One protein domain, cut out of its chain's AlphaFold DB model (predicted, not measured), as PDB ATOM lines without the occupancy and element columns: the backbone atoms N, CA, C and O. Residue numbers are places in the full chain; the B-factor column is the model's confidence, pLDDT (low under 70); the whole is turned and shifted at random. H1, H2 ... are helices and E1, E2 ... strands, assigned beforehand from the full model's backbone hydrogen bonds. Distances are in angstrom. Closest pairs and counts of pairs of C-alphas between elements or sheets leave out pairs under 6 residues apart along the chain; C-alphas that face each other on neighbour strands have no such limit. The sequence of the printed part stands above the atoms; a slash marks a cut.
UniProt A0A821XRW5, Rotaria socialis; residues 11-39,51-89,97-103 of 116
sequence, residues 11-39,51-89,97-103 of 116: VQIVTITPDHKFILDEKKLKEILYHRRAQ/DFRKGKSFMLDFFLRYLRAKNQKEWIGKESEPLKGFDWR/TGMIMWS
ATOM      1  N   VAL A  11     -33.550  34.632  -8.077       95.31
ATOM      2  CA  VAL A  11     -32.084  34.642  -8.076       95.31
ATOM      3  C   VAL A  11     -31.565  33.516  -7.194       95.31
ATOM      4  O   VAL A  11     -31.852  33.465  -5.999       95.31
ATOM      5  N   GLN A  12     -30.781  32.607  -7.775       94.81
ATOM      6  CA  GLN A  12     -30.090  31.562  -7.022       94.81
ATOM      7  C   GLN A  12     -29.002  32.194  -6.146       94.81
ATOM      8  O   GLN A  12     -28.049  32.771  -6.674       94.81
ATOM      9  N   ILE A  13     -29.138  32.057  -4.825       96.88
ATOM     10  CA  ILE A  13     -28.170  32.573  -3.846       96.88
ATOM     11  C   ILE A  13     -27.345  31.461  -3.197       96.88
ATOM     12  O   ILE A  13     -26.211  31.706  -2.817       96.88
ATOM     13  N   VAL A  14     -27.859  30.229  -3.116       96.56
ATOM     14  CA  VAL A  14     -27.085  29.072  -2.634       96.56
ATOM     15  C   VAL A  14     -27.224  27.927  -3.614       96.56
ATOM     16  O   VAL A  14     -28.334  27.445  -3.804       96.56
ATOM     17  N   THR A  15     -26.129  27.450  -4.191       94.06
ATOM     18  CA  THR A  15     -26.107  26.287  -5.092       94.06
ATOM     19  C   THR A  15     -25.612  25.055  -4.345       94.06
ATOM     20  O   THR A  15     -24.684  25.146  -3.544       94.06
ATOM     21  N   ILE A  16     -26.217  23.896  -4.617       92.25
ATOM     22  CA  ILE A  16     -25.734  22.601  -4.127       92.25
ATOM     23  C   ILE A  16     -24.976  21.926  -5.266       92.25
ATOM     24  O   ILE A  16     -25.538  21.718  -6.344       92.25
ATOM     25  N   THR A  17     -23.711  21.611  -5.037       90.94
ATOM     26  CA  THR A  17     -22.854  20.934  -6.013       90.94
ATOM     27  C   THR A  17     -23.114  19.422  -6.045       90.94
ATOM     28  O   THR A  17     -23.718  18.873  -5.118       90.94
ATOM     29  N   PRO A  18     -22.641  18.709  -7.087       90.56
ATOM     30  CA  PRO A  18     -22.735  17.250  -7.144       90.56
ATOM     31  C   PRO A  18     -22.054  16.530  -5.971       90.56
ATOM     32  O   PRO A  18     -22.524  15.478  -5.561       90.56
ATOM     33  N   ASP A  19     -20.991  17.107  -5.399       93.94
ATOM     34  CA  ASP A  19     -20.293  16.599  -4.209       93.94
ATOM     35  C   ASP A  19     -20.928  17.066  -2.884       93.94
ATOM     36  O   ASP A  19     -20.273  17.072  -1.844       93.94
ATOM     37  N   HIS A  20     -22.209  17.451  -2.914       89.94
ATOM     38  CA  HIS A  20     -23.012  17.840  -1.751       89.94
ATOM     39  C   HIS A  20     -22.476  19.041  -0.954       89.94
ATOM     40  O   HIS A  20     -22.812  19.208   0.220       89.94
ATOM     41  N   LYS A  21     -21.688  19.917  -1.584       94.25
ATOM     42  CA  LYS A  21     -21.261  21.184  -0.980       94.25
ATOM     43  C   LYS A  21     -22.274  22.285  -1.254       94.25
ATOM     44  O   LYS A  21     -22.956  22.299  -2.280       94.25
ATOM     45  N   PHE A  22     -22.328  23.241  -0.335       95.69
ATOM     46  CA  PHE A  22     -23.118  24.457  -0.467       95.69
ATOM     47  C   PHE A  22     -22.205  25.602  -0.896       95.69
ATOM     48  O   PHE A  22     -21.211  25.885  -0.227       95.69
ATOM     49  N   ILE A  23     -22.545  26.263  -1.999       97.06
ATOM     50  CA  ILE A  23     -21.833  27.442  -2.496       97.06
ATOM     51  C   ILE A  23     -22.769  28.640  -2.399       97.06
ATOM     52  O   ILE A  23     -23.810  28.666  -3.057       97.06
ATOM     53  N   LEU A  24     -22.388  29.624  -1.587       97.81
ATOM     54  CA  LEU A  24     -23.082  30.903  -1.457       97.81
ATOM     55  C   LEU A  24     -22.579  31.884  -2.523       97.81
ATOM     56  O   LEU A  24     -21.385  32.162  -2.607       97.81
ATOM     57  N   ASP A  25     -23.498  32.456  -3.295       97.69
ATOM     58  CA  ASP A  25     -23.219  33.606  -4.153       97.69
ATOM     59  C   ASP A  25     -23.371  34.891  -3.330       97.69
ATOM     60  O   ASP A  25     -24.423  35.540  -3.306       97.69
ATOM     61  N   GLU A  26     -22.312  35.240  -2.595       97.31
ATOM     62  CA  GLU A  26     -22.305  36.427  -1.737       97.31
ATOM     63  C   GLU A  26     -22.600  37.709  -2.508       97.31
ATOM     64  O   GLU A  26     -23.228  38.617  -1.966       97.31
ATOM     65  N   LYS A  27     -22.144  37.804  -3.760       97.12
ATOM     66  CA  LYS A  27     -22.331  39.001  -4.576       97.12
ATOM     67  C   LYS A  27     -23.817  39.225  -4.841       97.12
ATOM     68  O   LYS A  27     -24.324  40.302  -4.532       97.12
ATOM     69  N   LYS A  28     -24.524  38.202  -5.328       96.38
ATOM     70  CA  LYS A  28     -25.972  38.288  -5.574       96.38
ATOM     71  C   LYS A  28     -26.757  38.528  -4.293       96.38
ATOM     72  O   LYS A  28     -27.670  39.347  -4.285       96.38
ATOM     73  N   LEU A  29     -26.391  37.860  -3.198       95.44
ATOM     74  CA  LEU A  29     -27.059  38.082  -1.918       95.44
ATOM     75  C   LEU A  29     -26.889  39.534  -1.447       95.44
ATOM     76  O   LEU A  29     -27.867  40.172  -1.059       95.44
ATOM     77  N   LYS A  30     -25.671  40.082  -1.526       94.38
ATOM     78  CA  LYS A  30     -25.385  41.481  -1.176       94.38
ATOM     79  C   LYS A  30     -26.166  42.454  -2.060       94.38
ATOM     80  O   LYS A  30     -26.708  43.420  -1.536       94.38
ATOM     81  N   GLU A  31     -26.274  42.202  -3.362       94.06
ATOM     82  CA  GLU A  31     -27.066  43.041  -4.275       94.06
ATOM     83  C   GLU A  31     -28.547  43.122  -3.862       94.06
ATOM     84  O   GLU A  31     -29.127  44.209  -3.880       94.06
ATOM     85  N   ILE A  32     -29.136  42.004  -3.423       93.69
ATOM     86  CA  ILE A  32     -30.532  41.961  -2.959       93.69
ATOM     87  C   ILE A  32     -30.680  42.648  -1.595       93.69
ATOM     88  O   ILE A  32     -31.554  43.499  -1.419       93.69
ATOM     89  N   LEU A  33     -29.823  42.311  -0.626       91.00
ATOM     90  CA  LEU A  33     -29.929  42.823   0.746       91.00
ATOM     91  C   LEU A  33     -29.590  44.316   0.860       91.00
ATOM     92  O   LEU A  33     -30.217  45.029   1.639       91.00
ATOM     93  N   TYR A  34     -28.632  44.810   0.074       92.31
ATOM     94  CA  TYR A  34     -28.254  46.227   0.047       92.31
ATOM     95  C   TYR A  34     -29.022  47.039  -0.998       92.31
ATOM     96  O   TYR A  34     -28.633  48.173  -1.311       92.31
ATOM     97  N   HIS A  35     -30.115  46.493  -1.532       93.88
ATOM     98  CA  HIS A  35     -30.944  47.176  -2.509       93.88
ATOM     99  C   HIS A  35     -31.370  48.555  -1.972       93.88
ATOM    100  O   HIS A  35     -31.998  48.664  -0.922       93.88
ATOM    101  N   ARG A  36     -31.083  49.630  -2.725       93.25
ATOM    102  CA  ARG A  36     -31.243  51.033  -2.273       93.25
ATOM    103  C   ARG A  36     -32.611  51.343  -1.657       93.25
ATOM    104  O   ARG A  36     -32.686  52.025  -0.647       93.25
ATOM    105  N   ARG A  37     -33.692  50.798  -2.231       91.94
ATOM    106  CA  ARG A  37     -35.065  50.953  -1.705       91.94
ATOM    107  C   ARG A  37     -35.263  50.432  -0.272       91.94
ATOM    108  O   ARG A  37     -36.083  51.003   0.438       91.94
ATOM    109  N   ALA A  38     -34.528  49.401   0.144       90.12
ATOM    110  CA  ALA A  38     -34.635  48.786   1.470       90.12
ATOM    111  C   ALA A  38     -33.624  49.341   2.491       90.12
ATOM    112  O   ALA A  38     -33.701  49.012   3.671       90.12
ATOM    113  N   GLN A  39     -32.680  50.191   2.072       89.38
ATOM    114  CA  GLN A  39     -31.680  50.747   2.985       89.38
ATOM    115  C   GLN A  39     -32.342  51.575   4.092       89.38
ATOM    116  O   GLN A  39     -33.209  52.410   3.826       89.38
ATOM    117  N   ASP A  51     -40.362  19.544   1.895       82.75
ATOM    118  CA  ASP A  51     -40.109  18.458   0.953       82.75
ATOM    119  C   ASP A  51     -40.218  18.851  -0.520       82.75
ATOM    120  O   ASP A  51     -40.927  19.776  -0.949       82.75
ATOM    121  N   PHE A  52     -39.480  18.104  -1.332       78.00
ATOM    122  CA  PHE A  52     -39.507  18.219  -2.778       78.00
ATOM    123  C   PHE A  52     -40.925  17.946  -3.332       78.00
ATOM    124  O   PHE A  52     -41.639  17.073  -2.849       78.00
ATOM    125  N   ARG A  53     -41.340  18.717  -4.352       71.31
ATOM    126  CA  ARG A  53     -42.663  18.647  -5.027       71.31
ATOM    127  C   ARG A  53     -43.905  19.002  -4.198       71.31
ATOM    128  O   ARG A  53     -45.011  18.725  -4.643       71.31
ATOM    129  N   LYS A  54     -43.777  19.694  -3.066       83.06
ATOM    130  CA  LYS A  54     -44.940  20.155  -2.276       83.06
ATOM    131  C   LYS A  54     -45.439  21.569  -2.628       83.06
ATOM    132  O   LYS A  54     -45.980  22.258  -1.781       83.06
ATOM    133  N   GLY A  55     -45.222  22.030  -3.865       85.69
ATOM    134  CA  GLY A  55     -45.799  23.298  -4.346       85.69
ATOM    135  C   GLY A  55     -45.195  24.590  -3.771       85.69
ATOM    136  O   GLY A  55     -45.825  25.635  -3.848       85.69
ATOM    137  N   LYS A  56     -43.972  24.561  -3.223       91.69
ATOM    138  CA  LYS A  56     -43.354  25.734  -2.569       91.69
ATOM    139  C   LYS A  56     -43.234  26.965  -3.477       91.69
ATOM    140  O   LYS A  56     -43.711  28.031  -3.118       91.69
ATOM    141  N   SER A  57     -42.637  26.815  -4.663       90.00
ATOM    142  CA  SER A  57     -42.508  27.920  -5.630       90.00
ATOM    143  C   SER A  57     -43.872  28.444  -6.092       90.00
ATOM    144  O   SER A  57     -44.051  29.645  -6.228       90.00
ATOM    145  N   PHE A  58     -44.854  27.551  -6.250       91.00
ATOM    146  CA  PHE A  58     -46.231  27.921  -6.578       91.00
ATOM    147  C   PHE A  58     -46.870  28.782  -5.475       91.00
ATOM    148  O   PHE A  58     -47.489  29.799  -5.767       91.00
ATOM    149  N   MET A  59     -46.666  28.434  -4.201       93.50
ATOM    150  CA  MET A  59     -47.136  29.252  -3.077       93.50
ATOM    151  C   MET A  59     -46.412  30.605  -2.994       93.50
ATOM    152  O   MET A  59     -47.054  31.626  -2.759       93.50
ATOM    153  N   LEU A  60     -45.095  30.634  -3.228       95.00
ATOM    154  CA  LEU A  60     -44.330  31.885  -3.264       95.00
ATOM    155  C   LEU A  60     -44.831  32.841  -4.351       95.00
ATOM    156  O   LEU A  60     -44.872  34.047  -4.121       95.00
ATOM    157  N   ASP A  61     -45.269  32.337  -5.503       94.75
ATOM    158  CA  ASP A  61     -45.816  33.210  -6.539       94.75
ATOM    159  C   ASP A  61     -47.142  33.866  -6.131       94.75
ATOM    160  O   ASP A  61     -47.396  35.010  -6.518       94.75
ATOM    161  N   PHE A  62     -47.971  33.209  -5.312       95.44
ATOM    162  CA  PHE A  62     -49.141  33.870  -4.725       95.44
ATOM    163  C   PHE A  62     -48.740  34.995  -3.776       95.44
ATOM    164  O   PHE A  62     -49.384  36.042  -3.778       95.44
ATOM    165  N   PHE A  63     -47.654  34.830  -3.013       95.94
ATOM    166  CA  PHE A  63     -47.125  35.916  -2.185       95.94
ATOM    167  C   PHE A  63     -46.635  37.076  -3.050       95.94
ATOM    168  O   PHE A  63     -46.950  38.225  -2.757       95.94
ATOM    169  N   LEU A  64     -45.941  36.798  -4.159       95.44
ATOM    170  CA  LEU A  64     -45.550  37.840  -5.111       95.44
ATOM    171  C   LEU A  64     -46.770  38.566  -5.682       95.44
ATOM    172  O   LEU A  64     -46.755  39.792  -5.785       95.44
ATOM    173  N   ARG A  65     -47.832  37.837  -6.044       95.50
ATOM    174  CA  ARG A  65     -49.077  38.440  -6.538       95.50
ATOM    175  C   ARG A  65     -49.727  39.329  -5.472       95.50
ATOM    176  O   ARG A  65     -50.036  40.481  -5.768       95.50
ATOM    177  N   TYR A  66     -49.838  38.847  -4.233       95.06
ATOM    178  CA  TYR A  66     -50.346  39.623  -3.098       95.06
ATOM    179  C   TYR A  66     -49.545  40.912  -2.870       95.06
ATOM    180  O   TYR A  66     -50.110  42.006  -2.848       95.06
ATOM    181  N   LEU A  67     -48.217  40.806  -2.771       94.00
ATOM    182  CA  LEU A  67     -47.333  41.946  -2.508       94.00
ATOM    183  C   LEU A  67     -47.369  42.984  -3.644       94.00
ATOM    184  O   LEU A  67     -47.307  44.188  -3.394       94.00
ATOM    185  N   ARG A  68     -47.526  42.543  -4.900       92.81
ATOM    186  CA  ARG A  68     -47.690  43.437  -6.062       92.81
ATOM    187  C   ARG A  68     -49.036  44.160  -6.078       92.81
ATOM    188  O   ARG A  68     -49.106  45.265  -6.613       92.81
ATOM    189  N   ALA A  69     -50.079  43.569  -5.496       92.19
ATOM    190  CA  ALA A  69     -51.419  44.142  -5.473       92.19
ATOM    191  C   ALA A  69     -51.566  45.335  -4.511       92.19
ATOM    192  O   ALA A  69     -52.568  46.040  -4.590       92.19
ATOM    193  N   LYS A  70     -50.589  45.594  -3.623       86.88
ATOM    194  CA  LYS A  70     -50.531  46.791  -2.755       86.88
ATOM    195  C   LYS A  70     -51.869  47.106  -2.055       86.88
ATOM    196  O   LYS A  70     -52.402  48.203  -2.190       86.88
ATOM    197  N   ASN A  71     -52.410  46.136  -1.315       82.62
ATOM    198  CA  ASN A  71     -53.676  46.228  -0.565       82.62
ATOM    199  C   ASN A  71     -54.965  46.324  -1.406       82.62
ATOM    200  O   ASN A  71     -56.030  46.620  -0.863       82.62
ATOM    201  N   GLN A  72     -54.920  46.040  -2.709       88.56
ATOM    202  CA  GLN A  72     -56.145  45.869  -3.494       88.56
ATOM    203  C   GLN A  72     -56.924  44.630  -3.027       88.56
ATOM    204  O   GLN A  72     -56.347  43.574  -2.769       88.56
ATOM    205  N   LYS A  73     -58.255  44.753  -2.934       88.62
ATOM    206  CA  LYS A  73     -59.138  43.671  -2.459       88.62
ATOM    207  C   LYS A  73     -59.097  42.436  -3.366       88.62
ATOM    208  O   LYS A  73     -59.125  41.315  -2.873       88.62
ATOM    209  N   GLU A  74     -58.972  42.635  -4.675       91.38
ATOM    210  CA  GLU A  74     -58.991  41.576  -5.696       91.38
ATOM    211  C   GLU A  74     -57.580  41.064  -6.042       91.38
ATOM    212  O   GLU A  74     -57.253  40.801  -7.196       91.38
ATOM    213  N   TRP A  75     -56.710  40.926  -5.038       94.75
ATOM    214  CA  TRP A  75     -55.299  40.582  -5.247       94.75
ATOM    215  C   TRP A  75     -55.068  39.185  -5.834       94.75
ATOM    216  O   TRP A  75     -54.023  38.946  -6.430       94.75
ATOM    217  N   ILE A  76     -56.002  38.246  -5.648       94.44
ATOM    218  CA  ILE A  76     -55.816  36.844  -6.050       94.44
ATOM    219  C   ILE A  76     -55.725  36.679  -7.578       94.44
ATOM    220  O   ILE A  76     -55.101  35.728  -8.058       94.44
ATOM    221  N   GLY A  77     -56.254  37.647  -8.332       91.69
ATOM    222  CA  GLY A  77     -56.322  37.628  -9.792       91.69
ATOM    223  C   GLY A  77     -57.498  36.805 -10.324       91.69
ATOM    224  O   GLY A  77     -58.264  36.205  -9.571       91.69
ATOM    225  N   LYS A  78     -57.656  36.787 -11.649       92.56
ATOM    226  CA  LYS A  78     -58.688  35.974 -12.321       92.56
ATOM    227  C   LYS A  78     -58.234  34.518 -12.429       92.56
ATOM    228  O   LYS A  78     -57.039  34.254 -12.527       92.56
ATOM    229  N   GLU A  79     -59.174  33.577 -12.526       89.00
ATOM    230  CA  GLU A  79     -58.854  32.152 -12.739       89.00
ATOM    231  C   GLU A  79     -58.031  31.904 -14.013       89.00
ATOM    232  O   GLU A  79     -57.161  31.038 -14.041       89.00
ATOM    233  N   SER A  80     -58.267  32.698 -15.061       91.31
ATOM    234  CA  SER A  80     -57.529  32.623 -16.324       91.31
ATOM    235  C   SER A  80     -56.157  33.303 -16.285       91.31
ATOM    236  O   SER A  80     -55.408  33.231 -17.261       91.31
ATOM    237  N   GLU A  81     -55.813  33.992 -15.195       91.81
ATOM    238  CA  GLU A  81     -54.582  34.764 -15.105       91.81
ATOM    239  C   GLU A  81     -53.403  33.879 -14.659       91.81
ATOM    240  O   GLU A  81     -53.368  33.428 -13.507       91.81
ATOM    241  N   PRO A  82     -52.383  33.676 -15.513       90.25
ATOM    242  CA  PRO A  82     -51.261  32.810 -15.182       90.25
ATOM    243  C   PRO A  82     -50.457  33.370 -14.011       90.25
ATOM    244  O   PRO A  82     -50.165  34.566 -13.941       90.25
ATOM    245  N   LEU A  83     -50.060  32.477 -13.114       91.00
ATOM    246  CA  LEU A  83     -49.227  32.804 -11.970       91.00
ATOM    247  C   LEU A  83     -47.752  32.896 -12.413       91.00
ATOM    248  O   LEU A  83     -47.268  32.022 -13.130       91.00
ATOM    249  N   LYS A  84     -47.065  33.989 -12.048       91.31
ATOM    250  CA  LYS A  84     -45.710  34.318 -12.529       91.31
ATOM    251  C   LYS A  84     -44.778  34.741 -11.396       91.31
ATOM    252  O   LYS A  84     -45.101  35.663 -10.635       91.31
ATOM    253  N   GLY A  85     -43.565  34.203 -11.406       93.00
ATOM    254  CA  GLY A  85     -42.512  34.605 -10.486       93.00
ATOM    255  C   GLY A  85     -41.348  33.631 -10.493       93.00
ATOM    256  O   GLY A  85     -40.502  33.678 -11.380       93.00
ATOM    257  N   PHE A  86     -41.282  32.799  -9.464       91.00
ATOM    258  CA  PHE A  86     -40.328  31.714  -9.349       91.00
ATOM    259  C   PHE A  86     -40.603  30.650 -10.407       91.00
ATOM    260  O   PHE A  86     -41.746  30.363 -10.747       91.00
ATOM    261  N   ASP A  87     -39.551  29.997 -10.882       84.12
ATOM    262  CA  ASP A  87     -39.720  28.915 -11.839       84.12
ATOM    263  C   ASP A  87     -40.379  27.703 -11.150       84.12
ATOM    264  O   ASP A  87     -39.852  27.114 -10.193       84.12
ATOM    265  N   TRP A  88     -41.532  27.272 -11.668       76.50
ATOM    266  CA  TRP A  88     -42.209  26.037 -11.273       76.50
ATOM    267  C   TRP A  88     -42.866  25.351 -12.471       76.50
ATOM    268  O   TRP A  88     -43.285  25.983 -13.433       76.50
ATOM    269  N   ARG A  89     -42.950  24.018 -12.412       69.94
ATOM    270  CA  ARG A  89     -43.639  23.196 -13.415       69.94
ATOM    271  C   ARG A  89     -44.271  21.959 -12.789       69.94
ATOM    272  O   ARG A  89     -43.761  21.419 -11.794       69.94
ATOM    273  N   THR A  97     -33.202  23.505  -6.400       79.50
ATOM    274  CA  THR A  97     -32.153  22.981  -5.511       79.50
ATOM    275  C   THR A  97     -31.442  24.156  -4.846       79.50
ATOM    276  O   THR A  97     -31.327  25.229  -5.432       79.50
ATOM    277  N   GLY A  98     -30.999  23.983  -3.600       88.06
ATOM    278  CA  GLY A  98     -30.398  25.076  -2.830       88.06
ATOM    279  C   GLY A  98     -31.409  26.160  -2.432       88.06
ATOM    280  O   GLY A  98     -32.547  25.838  -2.088       88.06
ATOM    281  N   MET A  99     -30.993  27.429  -2.456       93.12
ATOM    282  CA  MET A  99     -31.827  28.574  -2.062       93.12
ATOM    283  C   MET A  99     -31.932  29.611  -3.177       93.12
ATOM    284  O   MET A  99     -30.924  30.044  -3.741       93.12
ATOM    285  N   ILE A 100     -33.166  30.047  -3.427       94.25
ATOM    286  CA  ILE A 100     -33.519  31.094  -4.384       94.25
ATOM    287  C   ILE A 100     -34.204  32.229  -3.624       94.25
ATOM    288  O   ILE A 100     -35.029  31.977  -2.745       94.25
ATOM    289  N   MET A 101     -33.874  33.468  -3.972       95.62
ATOM    290  CA  MET A 101     -34.438  34.688  -3.399       95.62
ATOM    291  C   MET A 101     -34.983  35.583  -4.513       95.62
ATOM    292  O   MET A 101     -34.476  35.563  -5.630       95.62
ATOM    293  N   TRP A 102     -36.033  36.353  -4.235       96.62
ATOM    294  CA  TRP A 102     -36.539  37.342  -5.187       96.62
ATOM    295  C   TRP A 102     -35.580  38.540  -5.259       96.62
ATOM    296  O   TRP A 102     -35.119  39.011  -4.224       96.62
ATOM    297  N   SER A 103     -35.268  39.030  -6.461       95.81
ATOM    298  CA  SER A 103     -34.203  40.024  -6.675       95.81
ATOM    299  C   SER A 103     -34.490  41.412  -6.098       95.81
ATOM    300  O   SER A 103     -33.581  42.228  -5.969       95.81
TER     301      SER A 103
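What this domain is: This is residues 11 to 39, 51 to 89 and 97 to 103 of the 116 residues of a protein of Rotaria socialis (UniProt A0A821XRW5). Look first for a small antiparallel sheet, E2, E1, E3 in order, with short helix H1 packed at one end; the longer H2 stands off beyond E3, and a long loop, residues 69 to 89, folds back past H2. The 75 printed residues run E1, E2, H1, H2, E3; the class is mixed, with under half in named elements. The whole is loose, radius of gyration of the C-alphas 15.3 A, and flat, 45 by 35 by 16 A.

How they stand to each other: Start at inner strand E1, residues 11 to 16, staggered between its antiparallel neighbours. With E3, residues 99 to 102, find N 11 and O 101 at 2.8 A; with E2, residues 22 to 24, its hairpin partner, N 15 and O 23 at 2.9 A. H1, residues 26 to 33, is on the sheet at a height of 9.2 A, over E1 and E3; its closest C-alphas to E1 are Leu 29 and Ile 13, 5.9 A. H2, residues 56 to 68, is not on the sheet and is apart from H1. In both helices every O i to N i+4 pair is within hydrogen-bond range.

Where its parts are: Find C-alpha 11 at (-32.084, 34.642, -8.076), where E1 begins its 14.2 A. H2 runs 18.6 A from C-alpha 56 at (-43.354, 25.734, -2.569).

The domain as a whole: Two cuts leave gaps between C-alphas: 33.4 A from 39 to 51, 13.9 A from 89 to 97. Links E1 to E2 and E2 to H1 are tight. Residue 89 is under 70 in pLDDT.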